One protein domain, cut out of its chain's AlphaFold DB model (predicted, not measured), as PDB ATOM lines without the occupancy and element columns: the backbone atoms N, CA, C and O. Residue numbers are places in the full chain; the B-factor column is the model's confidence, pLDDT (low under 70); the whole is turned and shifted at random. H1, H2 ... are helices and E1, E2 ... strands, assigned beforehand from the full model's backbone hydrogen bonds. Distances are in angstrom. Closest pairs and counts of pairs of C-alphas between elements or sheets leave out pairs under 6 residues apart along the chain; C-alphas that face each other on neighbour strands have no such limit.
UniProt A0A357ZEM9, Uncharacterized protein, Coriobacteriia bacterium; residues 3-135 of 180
ATOM      1  N   ILE A   3      55.769 -28.722  -2.612       97.62
ATOM      2  CA  ILE A   3      54.988 -27.731  -3.366       97.62
ATOM      3  C   ILE A   3      55.420 -26.313  -2.980       97.62
ATOM      4  O   ILE A   3      55.708 -26.046  -1.812       97.62
ATOM      5  N   ASN A   4      55.464 -25.409  -3.957       98.25
ATOM      6  CA  ASN A   4      55.772 -23.999  -3.726       98.25
ATOM      7  C   ASN A   4      54.672 -23.307  -2.882       98.25
ATOM      8  O   ASN A   4      53.497 -23.616  -3.087       98.25
ATOM      9  N   PRO A   5      54.999 -22.346  -1.991       98.12
ATOM     10  CA  PRO A   5      53.999 -21.617  -1.206       98.12
ATOM     11  C   PRO A   5      52.914 -20.907  -2.030       98.12
ATOM     12  O   PRO A   5      51.758 -20.915  -1.616       98.12
ATOM     13  N   ALA A   6      53.253 -20.332  -3.191       97.75
ATOM     14  CA  ALA A   6      52.287 -19.634  -4.043       97.75
ATOM     15  C   ALA A   6      51.227 -20.604  -4.584       97.75
ATOM     16  O   ALA A   6      50.034 -20.419  -4.351       97.75
ATOM     17  N   THR A   7      51.669 -21.707  -5.197       97.25
ATOM     18  CA  THR A   7      50.770 -22.763  -5.687       97.25
ATOM     19  C   THR A   7      50.015 -23.431  -4.538       97.25
ATOM     20  O   THR A   7      48.834 -23.723  -4.660       97.25
ATOM     21  N   ALA A   8      50.643 -23.641  -3.379       97.44
ATOM     22  CA  ALA A   8      49.936 -24.173  -2.216       97.44
ATOM     23  C   ALA A   8      48.785 -23.247  -1.774       97.44
ATOM     24  O   ALA A   8      47.692 -23.732  -1.478       97.44
ATOM     25  N   GLY A   9      49.006 -21.927  -1.795       97.31
ATOM     26  CA  GLY A   9      47.998 -20.913  -1.490       97.31
ATOM     27  C   GLY A   9      46.803 -20.941  -2.444       97.31
ATOM     28  O   GLY A   9      45.665 -20.952  -1.978       97.31
ATOM     29  N   GLU A  10      47.050 -21.036  -3.752       96.69
ATOM     30  CA  GLU A  10      45.999 -21.130  -4.782       96.69
ATOM     31  C   GLU A  10      45.072 -22.335  -4.571       96.69
ATOM     32  O   GLU A  10      43.860 -22.235  -4.754       96.69
ATOM     33  N   TYR A  11      45.630 -23.464  -4.128       94.94
ATOM     34  CA  TYR A  11      44.890 -24.708  -3.901       94.94
ATOM     35  C   TYR A  11      44.446 -24.899  -2.436       94.94
ATOM     36  O   TYR A  11      43.893 -25.943  -2.082       94.94
ATOM     37  N   GLY A  12      44.685 -23.918  -1.555       96.75
ATOM     38  CA  GLY A  12      44.324 -23.989  -0.132       96.75
ATOM     39  C   GLY A  12      45.046 -25.093   0.659       96.75
ATOM     40  O   GLY A  12      44.536 -25.573   1.682       96.75
ATOM     41  N   ILE A  13      46.215 -25.524   0.185       97.31
ATOM     42  CA  ILE A  13      47.044 -26.584   0.767       97.31
ATOM     43  C   ILE A  13      48.014 -25.974   1.780       97.31
ATOM     44  O   ILE A  13      48.692 -24.986   1.505       97.31
ATOM     45  N   LYS A  14      48.109 -26.585   2.960       97.94
ATOM     46  CA  LYS A  14      49.058 -26.220   4.014       97.94
ATOM     47  C   LYS A  14      50.119 -27.301   4.182       97.94
ATOM     48  O   LYS A  14      49.949 -28.447   3.769       97.94
ATOM     49  N   HIS A  15      51.226 -26.931   4.817       97.94
ATOM     50  CA  HIS A  15      52.244 -27.895   5.219       97.94
ATOM     51  C   HIS A  15      51.626 -28.951   6.149       97.94
ATOM     52  O   HIS A  15      50.935 -28.600   7.103       97.94
ATOM     53  N   GLY A  16      51.869 -30.230   5.866       96.62
ATOM     54  CA  GLY A  16      51.306 -31.365   6.597       96.62
ATOM     55  C   GLY A  16      49.942 -31.851   6.092       96.62
ATOM     56  O   GLY A  16      49.504 -32.919   6.514       96.62
ATOM     57  N   ASP A  17      49.280 -31.129   5.182       97.69
ATOM     58  CA  ASP A  17      47.996 -31.574   4.639       97.69
ATOM     59  C   ASP A  17      48.164 -32.829   3.777       97.69
ATOM     60  O   ASP A  17      49.130 -32.971   3.020       97.69
ATOM     61  N   TRP A  18      47.176 -33.718   3.842       96.69
ATOM     62  CA  TRP A  18      47.042 -34.803   2.879       96.69
ATOM     63  C   TRP A  18      46.495 -34.270   1.561       96.69
ATOM     64  O   TRP A  18      45.527 -33.506   1.524       96.69
ATOM     65  N   VAL A  19      47.121 -34.692   0.469       95.50
ATOM     66  CA  VAL A  19      46.799 -34.260  -0.887       95.50
ATOM     67  C   VAL A  19      46.654 -35.487  -1.771       95.50
ATOM     68  O   VAL A  19      47.524 -36.356  -1.789       95.50
ATOM     69  N   GLU A  20      45.545 -35.556  -2.498       94.44
ATOM     70  CA  GLU A  20      45.336 -36.490  -3.596       94.44
ATOM     71  C   GLU A  20      46.024 -35.941  -4.845       94.44
ATOM     72  O   GLU A  20      45.840 -34.776  -5.205       94.44
ATOM     73  N   LEU A  21      46.808 -36.789  -5.505       92.62
ATOM     74  CA  LEU A  21      47.424 -36.517  -6.788       92.62
ATOM     75  C   LEU A  21      46.799 -37.431  -7.822       92.62
ATOM     76  O   LEU A  21      46.823 -38.660  -7.697       92.62
ATOM     77  N   SER A  22      46.319 -36.831  -8.896       90.06
ATOM     78  CA  SER A  22      45.825 -37.578 -10.040       90.06
ATOM     79  C   SER A  22      46.441 -37.080 -11.331       90.06
ATOM     80  O   SER A  22      46.957 -35.970 -11.425       90.06
ATOM     81  N   SER A  23      46.400 -37.924 -12.347       84.56
ATOM     82  CA  SER A  23      46.772 -37.566 -13.709       84.56
ATOM     83  C   SER A  23      45.737 -38.144 -14.666       84.56
ATOM     84  O   SER A  23      44.776 -38.788 -14.243       84.56
ATOM     85  N   ARG A  24      45.963 -38.012 -15.973       79.31
ATOM     86  CA  ARG A  24      45.139 -38.696 -16.983       79.31
ATOM     87  C   ARG A  24      45.092 -40.219 -16.816       79.31
ATOM     88  O   ARG A  24      44.111 -40.835 -17.215       79.31
ATOM     89  N   ARG A  25      46.127 -40.814 -16.205       82.56
ATOM     90  CA  ARG A  25      46.193 -42.255 -15.926       82.56
ATOM     91  C   ARG A  25      45.228 -42.688 -14.830       82.56
ATOM     92  O   ARG A  25      44.712 -43.800 -14.877       82.56
ATOM     93  N   THR A  26      45.057 -41.861 -13.806       87.38
ATOM     94  CA  THR A  26      44.319 -42.248 -12.596       87.38
ATOM     95  C   THR A  26      42.981 -41.552 -12.456       87.38
ATOM     96  O   THR A  26      42.129 -42.044 -11.727       87.38
ATOM     97  N   GLN A  27      42.776 -40.457 -13.193       83.38
ATOM     98  CA  GLN A  27      41.511 -39.737 -13.331       83.38
ATOM     99  C   GLN A  27      40.808 -39.574 -11.980       83.38
ATOM    100  O   GLN A  27      39.821 -40.254 -11.689       83.38
ATOM    101  N   GLY A  28      41.377 -38.715 -11.128       76.44
ATOM    102  CA  GLY A  28      40.827 -38.446  -9.801       76.44
ATOM    103  C   GLY A  28      39.407 -37.901  -9.852       76.44
ATOM    104  O   GLY A  28      38.872 -37.617 -10.920       76.44
ATOM    105  N   SER A  29      38.790 -37.740  -8.685       72.88
ATOM    106  CA  SER A  29      37.366 -37.368  -8.586       72.88
ATOM    107  C   SER A  29      36.988 -36.096  -9.360       72.88
ATOM    108  O   SER A  29      35.895 -36.014  -9.911       72.88
ATOM    109  N   ASP A  30      37.913 -35.140  -9.459       71.19
ATOM    110  CA  ASP A  30      37.710 -33.870 -10.164       71.19
ATOM    111  C   ASP A  30      38.239 -33.894 -11.613       71.19
ATOM    112  O   ASP A  30      38.357 -32.848 -12.253       71.19
ATOM    113  N   TYR A  31      38.606 -35.067 -12.140       72.88
ATOM    114  CA  TYR A  31      39.123 -35.199 -13.498       72.88
ATOM    115  C   TYR A  31      38.016 -34.950 -14.524       72.88
ATOM    116  O   TYR A  31      37.136 -35.781 -14.751       72.88
ATOM    117  N   LYS A  32      38.089 -33.800 -15.189       70.19
ATOM    118  CA  LYS A  32      37.177 -33.429 -16.269       70.19
ATOM    119  C   LYS A  32      37.823 -33.740 -17.609       70.19
ATOM    120  O   LYS A  32      38.561 -32.929 -18.159       70.19
ATOM    121  N   ALA A  33      37.519 -34.919 -18.148       66.12
ATOM    122  CA  ALA A  33      38.023 -35.354 -19.450       66.12
ATOM    123  C   ALA A  33      37.774 -34.305 -20.558       66.12
ATOM    124  O   ALA A  33      38.657 -34.046 -21.370       66.12
ATOM    125  N   ALA A  34      36.605 -33.655 -20.555       63.28
ATOM    126  CA  ALA A  34      36.241 -32.635 -21.541       63.28
ATOM    127  C   ALA A  34      37.165 -31.398 -21.534       63.28
ATOM    128  O   ALA A  34      37.417 -30.829 -22.592       63.28
ATOM    129  N   ASP A  35      37.725 -31.036 -20.376       63.44
ATOM    130  CA  ASP A  35      38.594 -29.859 -20.216       63.44
ATOM    131  C   ASP A  35      40.056 -30.159 -20.608       63.44
ATOM    132  O   ASP A  35      40.879 -29.256 -20.733       63.44
ATOM    133  N   MET A  36      40.383 -31.439 -20.813       57.09
ATOM    134  CA  MET A  36      41.734 -31.940 -21.101       57.09
ATOM    135  C   MET A  36      41.926 -32.314 -22.582       57.09
ATOM    136  O   MET A  36      42.926 -32.935 -22.954       57.09
ATOM    137  N   VAL A  37      40.962 -31.967 -23.441       53.06
ATOM    138  CA  VAL A  37      41.009 -32.247 -24.881       53.06
ATOM    139  C   VAL A  37      42.014 -31.309 -25.557       53.06
ATOM    140  O   VAL A  37      41.877 -30.091 -25.517       53.06
ATOM    141  N   GLY A  38      43.024 -31.876 -26.225       50.81
ATOM    142  CA  GLY A  38      43.896 -31.133 -27.145       50.81
ATOM    143  C   GLY A  38      45.120 -30.435 -26.537       50.81
ATOM    144  O   GLY A  38      45.869 -29.813 -27.288       50.81
ATOM    145  N   THR A  39      45.387 -30.561 -25.233       48.56
ATOM    146  CA  THR A  39      46.554 -29.915 -24.593       48.56
ATOM    147  C   THR A  39      47.878 -30.651 -24.815       48.56
ATOM    148  O   THR A  39      48.938 -30.064 -24.617       48.56
ATOM    149  N   GLU A  40      47.858 -31.901 -25.292       51.38
ATOM    150  CA  GLU A  40      49.069 -32.632 -25.677       51.38
ATOM    151  C   GLU A  40      48.810 -33.599 -26.841       51.38
ATOM    152  O   GLU A  40      47.908 -34.437 -26.786       51.38
ATOM    153  N   ARG A  41      49.640 -33.518 -27.886       48.94
ATOM    154  CA  ARG A  41      49.653 -34.475 -29.001       48.94
ATOM    155  C   ARG A  41      50.443 -35.719 -28.588       48.94
ATOM    156  O   ARG A  41      51.539 -35.581 -28.048       48.94
ATOM    157  N   SER A  42      49.912 -36.924 -28.811       51.91
ATOM    158  CA  SER A  42      50.782 -38.099 -28.942       51.91
ATOM    159  C   SER A  42      51.314 -38.135 -30.371       51.91
ATOM    160  O   SER A  42      50.775 -37.471 -31.260       51.91
ATOM    161  N   TYR A  43      52.389 -38.884 -30.592       48.47
ATOM    162  CA  TYR A  43      53.067 -38.940 -31.883       48.47
ATOM    163  C   TYR A  43      52.138 -39.317 -33.056       48.47
ATOM    164  O   TYR A  43      52.306 -38.815 -34.162       48.47
ATOM    165  N   ALA A  44      51.120 -40.152 -32.813       49.75
ATOM    166  CA  ALA A  44      50.304 -40.726 -33.880       49.75
ATOM    167  C   ALA A  44      48.852 -40.223 -33.934       49.75
ATOM    168  O   ALA A  44      48.234 -40.331 -34.995       49.75
ATOM    169  N   LYS A  45      48.262 -39.730 -32.829       58.00
ATOM    170  CA  LYS A  45      46.823 -39.397 -32.743       58.00
ATOM    171  C   LYS A  45      46.525 -38.326 -31.681       58.00
ATOM    172  O   LYS A  45      47.359 -37.981 -30.846       58.00
ATOM    173  N   ILE A  46      45.298 -37.804 -31.696       60.28
ATOM    174  CA  ILE A  46      44.737 -37.078 -30.548       60.28
ATOM    175  C   ILE A  46      44.677 -38.066 -29.372       60.28
ATOM    176  O   ILE A  46      44.173 -39.175 -29.541       60.28
ATOM    177  N   LYS A  47      45.219 -37.691 -28.205       60.44
ATOM    178  CA  LYS A  47      45.146 -38.522 -26.992       60.44
ATOM    179  C   LYS A  47      43.671 -38.654 -26.575       60.44
ATOM    180  O   LYS A  47      43.023 -37.644 -26.304       60.44
ATOM    181  N   GLU A  48      43.142 -39.877 -26.548       61.06
ATOM    182  CA  GLU A  48      41.784 -40.170 -26.071       61.06
ATOM    183  C   GLU A  48      41.781 -40.297 -24.540       61.06
ATOM    184  O   GLU A  48      42.690 -40.873 -23.948       61.06
ATOM    185  N   ASN A  49      40.746 -39.789 -23.867       59.94
ATOM    186  CA  ASN A  49      40.669 -39.760 -22.397       59.94
ATOM    187  C   ASN A  49      40.279 -41.103 -21.744       59.94
ATOM    188  O   ASN A  49      39.867 -41.133 -20.586       59.94
ATOM    189  N   ASN A  50      40.433 -42.223 -22.447       64.06
ATOM    190  CA  ASN A  50      39.994 -43.549 -21.994       64.06
ATOM    191  C   ASN A  50      41.095 -44.328 -21.248       64.06
ATOM    192  O   ASN A  50      41.056 -45.553 -21.181       64.06
ATOM    193  N   THR A  51      42.096 -43.640 -20.693       67.00
ATOM    194  CA  THR A  51      43.321 -44.261 -20.160       67.00
ATOM    195  C   THR A  51      43.363 -44.409 -18.640       67.00
ATOM    196  O   THR A  51      44.443 -44.551 -18.054       67.00
ATOM    197  N   LYS A  52      42.190 -44.445 -17.986       79.62
ATOM    198  CA  LYS A  52      42.110 -44.775 -16.560       79.62
ATOM    199  C   LYS A  52      42.580 -46.212 -16.332       79.62
ATOM    200  O   LYS A  52      41.959 -47.154 -16.810       79.62
ATOM    201  N   THR A  53      43.661 -46.382 -15.580       76.31
ATOM    202  CA  THR A  53      44.257 -47.703 -15.293       76.31
ATOM    203  C   THR A  53      44.560 -47.926 -13.813       76.31
ATOM    204  O   THR A  53      45.138 -48.948 -13.453       76.31
ATOM    205  N   GLY A  54      44.190 -46.984 -12.944       79.50
ATOM    206  CA  GLY A  54      44.369 -47.103 -11.501       79.50
ATOM    207  C   GLY A  54      43.734 -45.946 -10.744       79.50
ATOM    208  O   GLY A  54      43.134 -45.058 -11.354       79.50
ATOM    209  N   ASP A  55      43.894 -45.963  -9.426       88.62
ATOM    210  CA  ASP A  55      43.384 -44.923  -8.537       88.62
ATOM    211  C   ASP A  55      44.426 -43.824  -8.275       88.62
ATOM    212  O   ASP A  55      45.632 -44.050  -8.426       88.62
ATOM    213  N   PRO A  56      43.986 -42.602  -7.920       91.88
ATOM    214  CA  PRO A  56      44.876 -41.531  -7.487       91.88
ATOM    215  C   PRO A  56      45.726 -41.930  -6.282       91.88
ATOM    216  O   PRO A  56      45.283 -42.676  -5.411       91.88
ATOM    217  N   ILE A  57      46.918 -41.346  -6.197       93.12
ATOM    218  CA  ILE A  57      47.809 -41.532  -5.050       93.12
ATOM    219  C   ILE A  57      47.611 -40.411  -4.035       93.12
ATOM    220  O   ILE A  57      47.119 -39.331  -4.369       93.12
ATOM    221  N   ARG A  58      48.034 -40.637  -2.794       93.38
ATOM    222  CA  ARG A  58      47.945 -39.661  -1.706       93.38
ATOM    223  C   ARG A  58      49.317 -39.411  -1.103       93.38
ATOM    224  O   ARG A  58      50.117 -40.322  -0.913       93.38
ATOM    225  N   ALA A  59      49.602 -38.152  -0.796       94.12
ATOM    226  CA  ALA A  59      50.849 -37.765  -0.155       94.12
ATOM    227  C   ALA A  59      50.646 -36.593   0.803       94.12
ATOM    228  O   ALA A  59      49.760 -35.763   0.616       94.12
ATOM    229  N   ILE A  60      51.535 -36.492   1.785       95.00
ATOM    230  CA  ILE A  60      51.632 -35.321   2.656       95.00
ATOM    231  C   ILE A  60      52.314 -34.180   1.890       95.00
ATOM    232  O   ILE A  60      53.330 -34.393   1.208       95.00
ATOM    233  N   ALA A  61      51.754 -32.976   1.991       96.75
ATOM    234  CA  ALA A  61      52.298 -31.757   1.417       96.75
ATOM    235  C   ALA A  61      53.388 -31.149   2.308       96.75
ATOM    236  O   ALA A  61      53.158 -30.794   3.460       96.75
ATOM    237  N   TYR A  62      54.568 -30.953   1.738       97.19
ATOM    238  CA  TYR A  62      55.671 -30.206   2.325       97.19
ATOM    239  C   TYR A  62      55.817 -28.900   1.549       97.19
ATOM    240  O   TYR A  62      56.369 -28.871   0.448       97.19
ATOM    241  N   VAL A  63      55.278 -27.819   2.106       97.81
ATOM    242  CA  VAL A  63      55.391 -26.488   1.499       97.81
ATOM    243  C   VAL A  63      56.840 -26.014   1.609       97.81
ATOM    244  O   VAL A  63      57.398 -26.018   2.707       97.81
ATOM    245  N   SER A  64      57.459 -25.663   0.480       97.06
ATOM    246  CA  SER A  64      58.865 -25.254   0.418       97.06
ATOM    247  C   SER A  64      59.153 -24.385  -0.805       97.06
ATOM    248  O   SER A  64      58.729 -24.700  -1.916       97.06
ATOM    249  N   GLU A  65      59.924 -23.316  -0.609       96.81
ATOM    250  CA  GLU A  65      60.342 -22.380  -1.664       96.81
ATOM    251  C   GLU A  65      61.365 -22.978  -2.643       96.81
ATOM    252  O   GLU A  65      61.560 -22.435  -3.725       96.81
ATOM    253  N   VAL A  66      61.980 -24.122  -2.311       96.06
ATOM    254  CA  VAL A  66      62.948 -24.803  -3.199       96.06
ATOM    255  C   VAL A  66      62.296 -25.388  -4.454       96.06
ATOM    256  O   VAL A  66      62.986 -25.749  -5.404       96.06
ATOM    257  N   VAL A  67      60.969 -25.535  -4.448       96.38
ATOM    258  CA  VAL A  67      60.199 -26.010  -5.597       96.38
ATOM    259  C   VAL A  67      59.673 -24.799  -6.354       96.38
ATOM    260  O   VAL A  67      59.104 -23.893  -5.750       96.38
ATOM    261  N   ALA A  68      59.844 -24.784  -7.675       96.88
ATOM    262  CA  ALA A  68      59.317 -23.714  -8.516       96.88
ATOM    263  C   ALA A  68      57.773 -23.655  -8.457       96.88
ATOM    264  O   ALA A  68      57.126 -24.695  -8.291       96.88
ATOM    265  N   PRO A  69      57.157 -22.468  -8.616       96.88
ATOM    266  CA  PRO A  69      55.708 -22.353  -8.764       96.88
ATOM    267  C   PRO A  69      55.171 -23.265  -9.876       96.88
ATOM    268  O   PRO A  69      55.808 -23.433 -10.915       96.88
ATOM    269  N   ASN A  70      53.999 -23.858  -9.647       94.31
ATOM    270  CA  ASN A  70      53.305 -24.798 -10.538       94.31
ATOM    271  C   ASN A  70      54.078 -26.087 -10.853       94.31
ATOM    272  O   ASN A  70      53.699 -26.850 -11.742       94.31
ATOM    273  N   VAL A  71      55.138 -26.364 -10.092       94.50
ATOM    274  CA  VAL A  71      55.878 -27.622 -10.132       94.50
ATOM    275  C   VAL A  71      55.646 -28.370  -8.828       94.50
ATOM    276  O   VAL A  71      55.580 -27.795  -7.743       94.50
ATOM    277  N   LEU A  72      55.536 -29.689  -8.942       93.62
ATOM    278  CA  LEU A  72      55.458 -30.594  -7.808       93.62
ATOM    279  C   LEU A  72      56.650 -31.529  -7.856       93.62
ATOM    280  O   LEU A  72      57.000 -32.061  -8.910       93.62
ATOM    281  N   TRP A  73      57.252 -31.756  -6.696       92.56
ATOM    282  CA  TRP A  73      58.327 -32.724  -6.562       92.56
ATOM    283  C   TRP A  73      57.929 -33.825  -5.587       92.56
ATOM    284  O   TRP A  73      57.448 -33.579  -4.480       92.56
ATOM    285  N   MET A  74      58.118 -35.072  -5.999       90.44
ATOM    286  CA  MET A  74      57.888 -36.231  -5.157       90.44
ATOM    287  C   MET A  74      58.939 -37.299  -5.411       90.44
ATOM    288  O   MET A  74      59.454 -37.444  -6.520       90.44
ATOM    289  N   GLU A  75      59.238 -38.046  -4.361       84.62
ATOM    290  CA  GLU A  75      60.082 -39.225  -4.441       84.62
ATOM    291  C   GLU A  75      59.254 -40.433  -4.875       84.62
ATOM    292  O   GLU A  75      58.033 -40.489  -4.701       84.62
ATOM    293  N   ARG A  76      59.934 -41.414  -5.462       88.12
ATOM    294  CA  ARG A  76      59.346 -42.720  -5.720       88.12
ATOM    295  C   ARG A  76      59.429 -43.517  -4.424       88.12
ATOM    296  O   ARG A  76      60.519 -43.932  -4.046       88.12
ATOM    297  N   PHE A  77      58.291 -43.719  -3.774       86.56
ATOM    298  CA  PHE A  77      58.223 -44.381  -2.476       86.56
ATOM    299  C   PHE A  77      57.280 -45.592  -2.499       86.56
ATOM    300  O   PHE A  77      56.560 -45.817  -3.481       86.56
ATOM    301  N   TRP A  78      57.340 -46.400  -1.446       89.94
ATOM    302  CA  TRP A  78      56.420 -47.500  -1.179       89.94
ATOM    303  C   TRP A  78      56.280 -47.672   0.335       89.94
ATOM    304  O   TRP A  78      57.228 -47.422   1.075       89.94
ATOM    305  N   ASN A  79      55.097 -48.095   0.765       91.69
ATOM    306  CA  ASN A  79      54.731 -48.185   2.172       91.69
ATOM    307  C   ASN A  79      54.722 -49.662   2.613       91.69
ATOM    308  O   ASN A  79      53.809 -50.399   2.224       91.69
ATOM    309  N   PRO A  80      55.754 -50.140   3.339       89.88
ATOM    310  CA  PRO A  80      55.872 -51.551   3.715       89.88
ATOM    311  C   PRO A  80      54.734 -52.028   4.618       89.88
ATOM    312  O   PRO A  80      54.354 -53.196   4.556       89.88
ATOM    313  N   GLU A  81      54.142 -51.134   5.406       91.31
ATOM    314  CA  GLU A  81      53.012 -51.433   6.280       91.31
ATOM    315  C   GLU A  81      51.792 -51.960   5.534       91.31
ATOM    316  O   GLU A  81      51.007 -52.696   6.121       91.31
ATOM    317  N   CYS A  82      51.644 -51.655   4.242       90.81
ATOM    318  CA  CYS A  82      50.530 -52.141   3.433       90.81
ATOM    319  C   CYS A  82      50.595 -53.653   3.161       90.81
ATOM    320  O   CYS A  82      49.588 -54.237   2.759       90.81
ATOM    321  N   TYR A  83      51.750 -54.287   3.388       86.94
ATOM    322  CA  TYR A  83      51.922 -55.740   3.330       86.94
ATOM    323  C   TYR A  83      51.728 -56.424   4.682       86.94
ATOM    324  O   TYR A  83      51.650 -57.657   4.729       86.94
ATOM    325  N   ASP A  84      51.673 -55.658   5.775       85.81
ATOM    326  CA  ASP A  84      51.634 -56.233   7.109       85.81
ATOM    327  C   ASP A  84      50.386 -57.099   7.306       85.81
ATOM    328  O   ASP A  84      49.289 -56.817   6.812       85.81
ATOM    329  N   SER A  85      50.561 -58.195   8.039       83.88
ATOM    330  CA  SER A  85      49.497 -59.168   8.254       83.88
ATOM    331  C   SER A  85      48.284 -58.601   8.998       83.88
ATOM    332  O   SER A  85      47.186 -59.120   8.794       83.88
ATOM    333  N   SER A  86      48.467 -57.535   9.789       81.94
ATOM    334  CA  SER A  86      47.409 -56.864  10.550       81.94
ATOM    335  C   SER A  86      46.527 -55.928   9.715       81.94
ATOM    336  O   SER A  86      45.466 -55.523  10.188       81.94
ATOM    337  N   GLN A  87      46.917 -55.600   8.476       83.25
ATOM    338  CA  GLN A  87      46.114 -54.750   7.599       83.25
ATOM    339  C   GLN A  87      44.849 -55.472   7.132       83.25
ATOM    340  O   GLN A  87      44.902 -56.599   6.631       83.25
ATOM    341  N   SER A  88      43.710 -54.785   7.218       83.31
ATOM    342  CA  SER A  88      42.431 -55.274   6.694       83.31
ATOM    343  C   SER A  88      42.399 -55.305   5.162       83.31
ATOM    344  O   SER A  88      41.787 -56.198   4.581       83.31
ATOM    345  N   ASN A  89      43.083 -54.360   4.511       82.62
ATOM    346  CA  ASN A  89      43.213 -54.278   3.061       82.62
ATOM    347  C   ASN A  89      44.691 -54.200   2.666       82.62
ATOM    348  O   ASN A  89      45.309 -53.134   2.709       82.62
ATOM    349  N   LYS A  90      45.262 -55.351   2.303       83.38
ATOM    350  CA  LYS A  90      46.661 -55.441   1.883       83.38
ATOM    351  C   LYS A  90      46.802 -54.949   0.452       83.38
ATOM    352  O   LYS A  90      46.149 -55.465  -0.454       83.38
ATOM    353  N   THR A  91      47.695 -53.992   0.244       86.00
ATOM    354  CA  THR A  91      48.028 -53.470  -1.086       86.00
ATOM    355  C   THR A  91      49.519 -53.621  -1.336       86.00
ATOM    356  O   THR A  91      50.292 -53.963  -0.444       86.00
ATOM    357  N   GLY A  92      49.953 -53.348  -2.567       84.81
ATOM    358  CA  GLY A  92      51.375 -53.391  -2.903       84.81
ATOM    359  C   GLY A  92      52.229 -52.310  -2.222       84.81
ATOM    360  O   GLY A  92      53.415 -52.214  -2.523       84.81
ATOM    361  N   GLY A  93      51.649 -51.423  -1.402       87.56
ATOM    362  CA  GLY A  93      52.330 -50.296  -0.747       87.56
ATOM    363  C   GLY A  93      52.761 -49.170  -1.692       87.56
ATOM    364  O   GLY A  93      52.672 -47.994  -1.355       87.56
ATOM    365  N   TRP A  94      53.181 -49.501  -2.914       88.56
ATOM    366  CA  TRP A  94      53.459 -48.547  -3.985       88.56
ATOM    367  C   TRP A  94      52.180 -47.906  -4.536       88.56
ATOM    368  O   TRP A  94      52.228 -46.778  -5.015       88.56
ATOM    369  N   GLN A  95      51.036 -48.591  -4.451       88.50
ATOM    370  CA  GLN A  95      49.761 -48.088  -4.976       88.50
ATOM    371  C   GLN A  95      49.310 -46.795  -4.287       88.50
ATOM    372  O   GLN A  95      48.655 -45.975  -4.916       88.50
ATOM    373  N   GLU A  96      49.721 -46.578  -3.037       88.19
ATOM    374  CA  GLU A  96      49.251 -45.455  -2.224       88.19
ATOM    375  C   GLU A  96      49.989 -44.143  -2.505       88.19
ATOM    376  O   GLU A  96      49.408 -43.070  -2.366       88.19
ATOM    377  N   CYS A  97      51.270 -44.195  -2.889       88.50
ATOM    378  CA  CYS A  97      52.125 -43.001  -2.921       88.50
ATOM    379  C   CYS A  97      53.131 -42.935  -4.081       88.50
ATOM    380  O   CYS A  97      53.857 -41.944  -4.209       88.50
ATOM    381  N   ASN A  98      53.215 -43.953  -4.941       89.75
ATOM    382  CA  ASN A  98      54.271 -44.024  -5.948       89.75
ATOM    383  C   ASN A  98      53.932 -43.216  -7.209       89.75
ATOM    384  O   ASN A  98      52.901 -43.425  -7.844       89.75
ATOM    385  N   VAL A  99      54.862 -42.359  -7.644       88.75
ATOM    386  CA  VAL A  99      54.714 -41.549  -8.868       88.75
ATOM    387  C   VAL A  99      54.435 -42.390 -10.122       88.75
ATOM    388  O   VAL A  99      53.732 -41.937 -11.020       88.75
ATOM    389  N   ASN A 100      54.913 -43.637 -10.183       87.25
ATOM    390  CA  ASN A 100      54.691 -44.506 -11.338       87.25
ATOM    391  C   ASN A 100      53.208 -44.884 -11.525       87.25
ATOM    392  O   ASN A 100      52.790 -45.200 -12.637       87.25
ATOM    393  N   VAL A 101      52.407 -44.837 -10.455       88.81
ATOM    394  CA  VAL A 101      50.956 -45.096 -10.506       88.81
ATOM    395  C   VAL A 101      50.251 -44.030 -11.341       88.81
ATOM    396  O   VAL A 101      49.289 -44.333 -12.041       88.81
ATOM    397  N   ILE A 102      50.754 -42.793 -11.303       86.62
ATOM    398  CA  ILE A 102      50.188 -41.642 -12.013       86.62
ATOM    399  C   ILE A 102      50.918 -41.323 -13.326       86.62
ATOM    400  O   ILE A 102      50.459 -40.469 -14.079       86.62
ATOM    401  N   THR A 103      52.007 -42.013 -13.673       83.06
ATOM    402  CA  THR A 103      52.651 -41.870 -14.992       83.06
ATOM    403  C   THR A 103      51.973 -42.757 -16.032       83.06
ATOM    404  O   THR A 103      51.932 -43.984 -15.900       83.06
ATOM    405  N   ASN A 104      51.454 -42.158 -17.102       73.69
ATOM    406  CA  ASN A 104      50.835 -42.897 -18.199       73.69
ATOM    407  C   ASN A 104      51.897 -43.376 -19.197       73.69
ATOM    408  O   ASN A 104      52.415 -42.553 -19.935       73.69
ATOM    409  N   ALA A 105      52.195 -44.678 -19.246       66.69
ATOM    410  CA  ALA A 105      53.099 -45.253 -20.249       66.69
ATOM    411  C   ALA A 105      52.433 -45.458 -21.626       66.69
ATOM    412  O   ALA A 105      53.136 -45.587 -22.619       66.69
ATOM    413  N   ILE A 106      51.098 -45.464 -21.695       63.94
ATOM    414  CA  ILE A 106      50.329 -45.613 -22.940       63.94
ATOM    415  C   ILE A 106      50.359 -44.296 -23.732       63.94
ATOM    416  O   ILE A 106      50.620 -44.307 -24.930       63.94
ATOM    417  N   ASP A 107      50.191 -43.161 -23.044       60.03
ATOM    418  CA  ASP A 107      50.159 -41.818 -23.654       60.03
ATOM    419  C   ASP A 107      51.327 -40.917 -23.217       60.03
ATOM    420  O   ASP A 107      51.219 -39.680 -23.233       60.03
ATOM    421  N   CYS A 108      52.432 -41.511 -22.768       67.06
ATOM    422  CA  CYS A 108      53.639 -40.764 -22.428       67.06
ATOM    423  C   CYS A 108      54.222 -40.073 -23.663       67.06
ATOM    424  O   CYS A 108      54.060 -40.519 -24.800       67.06
ATOM    425  N   ASN A 109      54.956 -38.983 -23.437       68.12
ATOM    426  CA  ASN A 109      55.798 -38.425 -24.486       68.12
ATOM    427  C   ASN A 109      56.974 -39.387 -24.690       68.12
ATOM    428  O   ASN A 109      57.856 -39.504 -23.834       68.12
ATOM    429  N   PHE A 110      56.918 -40.123 -25.795       73.12
ATOM    430  CA  PHE A 110      57.926 -41.086 -26.207       73.12
ATOM    431  C   PHE A 110      58.969 -40.404 -27.093       73.12
ATOM    432  O   PHE A 110      58.638 -39.591 -27.955       73.12
ATOM    433  N   ASN A 111      60.237 -40.729 -26.870       75.81
ATOM    434  CA  ASN A 111      61.348 -40.331 -27.713       75.81
ATOM    435  C   ASN A 111      61.655 -41.459 -28.699       75.81
ATOM    436  O   ASN A 111      62.109 -42.536 -28.311       75.81
ATOM    437  N   GLU A 112      61.445 -41.174 -29.975       73.88
ATOM    438  CA  GLU A 112      61.544 -42.151 -31.060       73.88
ATOM    439  C   GLU A 112      62.967 -42.585 -31.383       73.88
ATOM    440  O   GLU A 112      63.184 -43.699 -31.846       73.88
ATOM    441  N   VAL A 113      63.942 -41.710 -31.133       80.88
ATOM    442  CA  VAL A 113      65.343 -41.958 -31.485       80.88
ATOM    443  C   VAL A 113      65.965 -42.979 -30.533       80.88
ATOM    444  O   VAL A 113      66.765 -43.809 -30.953       80.88
ATOM    445  N   TYR A 114      65.589 -42.937 -29.250       79.69
ATOM    446  CA  TYR A 114      66.206 -43.760 -28.201       79.69
ATOM    447  C   TYR A 114      65.248 -44.757 -27.538       79.69
ATOM    448  O   TYR A 114      65.643 -45.461 -26.612       79.69
ATOM    449  N   GLY A 115      63.989 -44.815 -27.974       77.38
ATOM    450  CA  GLY A 115      63.019 -45.788 -27.476       77.38
ATOM    451  C   GLY A 115      62.611 -45.588 -26.010       77.38
ATOM    452  O   GLY A 115      62.260 -46.549 -25.326       77.38
ATOM    453  N   SER A 116      62.713 -44.360 -25.494       78.25
ATOM    454  CA  SER A 116      62.493 -44.041 -24.078       78.25
ATOM    455  C   SER A 116      61.279 -43.142 -23.892       78.25
ATOM    456  O   SER A 116      60.938 -42.368 -24.779       78.25
ATOM    457  N   TYR A 117      60.645 -43.195 -22.723       75.50
ATOM    458  CA  TYR A 117      59.511 -42.340 -22.395       75.50
ATOM    459  C   TYR A 117      59.751 -41.469 -21.170       75.50
ATOM    460  O   TYR A 117      60.507 -41.791 -20.250       75.50
ATOM    461  N   VAL A 118      59.063 -40.334 -21.166       74.06
ATOM    462  CA  VAL A 118      59.199 -39.319 -20.134       74.06
ATOM    463  C   VAL A 118      58.341 -39.668 -18.912       74.06
ATOM    464  O   VAL A 118      57.116 -39.619 -18.952       74.06
ATOM    465  N   ASN A 119      59.012 -39.962 -17.794       79.81
ATOM    466  CA  ASN A 119      58.403 -40.186 -16.472       79.81
ATOM    467  C   ASN A 119      58.447 -38.948 -15.558       79.81
ATOM    468  O   ASN A 119      58.213 -39.050 -14.355       79.81
ATOM    469  N   ARG A 120      58.835 -37.786 -16.094       80.94
ATOM    470  CA  ARG A 120      59.059 -36.535 -15.349       80.94
ATOM    471  C   ARG A 120      58.551 -35.354 -16.169       80.94
ATOM    472  O   ARG A 120      58.806 -35.320 -17.359       80.94
ATOM    473  N   GLY A 121      57.887 -34.377 -15.558       80.38
ATOM    474  CA  GLY A 121      57.346 -33.238 -16.314       80.38
ATOM    475  C   GLY A 121      56.091 -33.604 -17.107       80.38
ATOM    476  O   GLY A 121      56.012 -33.376 -18.308       80.38
ATOM    477  N   PHE A 122      55.120 -34.203 -16.422       80.94
ATOM    478  CA  PHE A 122      53.769 -34.433 -16.923       80.94
ATOM    479  C   PHE A 122      52.779 -33.689 -16.030       80.94
ATOM    480  O   PHE A 122      53.062 -33.420 -14.861       80.94
ATOM    481  N   GLN A 123      51.619 -33.359 -16.586       82.94
ATOM    482  CA  GLN A 123      50.588 -32.641 -15.852       82.94
ATOM    483  C   GLN A 123      49.889 -33.554 -14.843       82.94
ATOM    484  O   GLN A 123      49.542 -34.705 -15.137       82.94
ATOM    485  N   VAL A 124      49.660 -33.006 -13.654       87.19
ATOM    486  CA  VAL A 124      48.912 -33.641 -12.570       87.19
ATOM    487  C   VAL A 124      47.904 -32.650 -12.008       87.19
ATOM    488  O   VAL A 124      48.115 -31.441 -12.067       87.19
ATOM    489  N   ASN A 125      46.824 -33.176 -11.450       89.62
ATOM    490  CA  ASN A 125      45.874 -32.421 -10.654       89.62
ATOM    491  C   ASN A 125      46.086 -32.733  -9.168       89.62
ATOM    492  O   ASN A 125      46.413 -33.872  -8.815       89.62
ATOM    493  N   ILE A 126      45.863 -31.734  -8.314       92.75
ATOM    494  CA  ILE A 126      45.990 -31.855  -6.862       92.75
ATOM    495  C   ILE A 126      44.727 -31.388  -6.153       92.75
ATOM    496  O   ILE A 126      44.086 -30.423  -6.562       92.75
ATOM    497  N   LYS A 127      44.393 -32.069  -5.059       93.12
ATOM    498  CA  LYS A 127      43.237 -31.754  -4.216       93.12
ATOM    499  C   LYS A 127      43.540 -32.113  -2.770       93.12
ATOM    500  O   LYS A 127      44.195 -33.121  -2.519       93.12
ATOM    501  N   LYS A 128      43.025 -31.350  -1.804       94.94
ATOM    502  CA  LYS A 128      43.052 -31.786  -0.399       94.94
ATOM    503  C   LYS A 128      42.341 -33.131  -0.247       94.94
ATOM    504  O   LYS A 128      41.306 -33.375  -0.865       94.94
ATOM    505  N   SER A 129      42.900 -33.992   0.585       94.75
ATOM    506  CA  SER A 129      42.398 -35.335   0.846       94.75
ATOM    507  C   SER A 129      42.574 -35.690   2.322       94.75
ATOM    508  O   SER A 129      43.028 -34.872   3.123       94.75
ATOM    509  N   SER A 130      42.207 -36.913   2.682       94.19
ATOM    510  CA  SER A 130      42.458 -37.506   3.991       94.19
ATOM    511  C   SER A 130      43.589 -38.531   3.912       94.19
ATOM    512  O   SER A 130      43.942 -39.020   2.837       94.19
ATOM    513  N   ARG A 131      44.157 -38.868   5.074       92.94
ATOM    514  CA  ARG A 131      45.080 -39.998   5.209       92.94
ATOM    515  C   ARG A 131      44.388 -41.288   4.730       92.94
ATOM    516  O   ARG A 131      43.243 -41.495   5.129       92.94
ATOM    517  N   PRO A 132      45.047 -42.149   3.934       89.94
ATOM    518  CA  PRO A 132      44.533 -43.487   3.654       89.94
ATOM    519  C   PRO A 132      44.586 -44.378   4.907       89.94
ATOM    520  O   PRO A 132      45.540 -44.305   5.684       89.94
ATOM    521  N   ASP A 133      43.584 -45.235   5.100       89.06
ATOM    522  CA  ASP A 133      43.431 -46.029   6.331       89.06
ATOM    523  C   ASP A 133      44.588 -47.009   6.580       89.06
ATOM    524  O   ASP A 133      44.951 -47.267   7.726       89.06
ATOM    525  N   ASN A 134      45.196 -47.515   5.507       88.94
ATOM    526  CA  ASN A 134      46.278 -48.497   5.515       88.94
ATOM    527  C   ASN A 134      47.687 -47.889   5.647       88.94
ATOM    528  O   ASN A 134      48.663 -48.634   5.563       88.94
ATOM    529  N   ILE A 135      47.813 -46.567   5.845       92.31
ATOM    530  CA  ILE A 135      49.110 -45.880   5.976       92.31
ATOM    531  C   ILE A 135      49.413 -45.507   7.416       92.31
ATOM    532  O   ILE A 135      48.666 -44.759   8.055       92.31
TER     533      ILE A 135
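What this domain is: This is residues 3 to 135 of the 180 residues of an uncharacterized protein of Coriobacteriia bacterium (UniProt A0A357ZEM9). There is little regular structure: a small three-stranded sheet, E2 - E1 - E3, sits among long loops, grazed by the short helix H4, while H1, H2 and H3 lie off it. The printed part has 133 residues, in the order H1 E1 H2 E2 H3 H4 E3, and the sheet is antiparallel. The class is mixed, with 31 residues in named elements; the whole is compact, radius of gyration of the C-alphas 15.9 A, spanning 46 by 37 by 30 A.

How they stand to each other: H1, residues 5 to 10, has every O i to N i+4 pair within hydrogen-bond range. Inner strand E1, residues 18 to 22, is antiparallel to E2, residues 57 to 60, at 147 degrees (N 21 to O 57, 2.8 A), and to E3, residues 125 to 128, at 156 degrees (N 20 to O 127, 2.8 A). H2, residues 33 to 36, and H3, residues 80 to 83, are not on the sheet; H4, residues 99 to 102, only grazes it. These three are too short for such pairs.

Where its parts are: H1 begins at C-alpha 5 (53.999, -21.617, -1.206); E1 is 13.3 A long; E3 ends at C-alpha 128 (43.052, -31.786, -0.399).

The domain as a whole: No cut; links from H2 onward are long. Residues 33 to 51 and 105 to 109 are under 70 pLDDT.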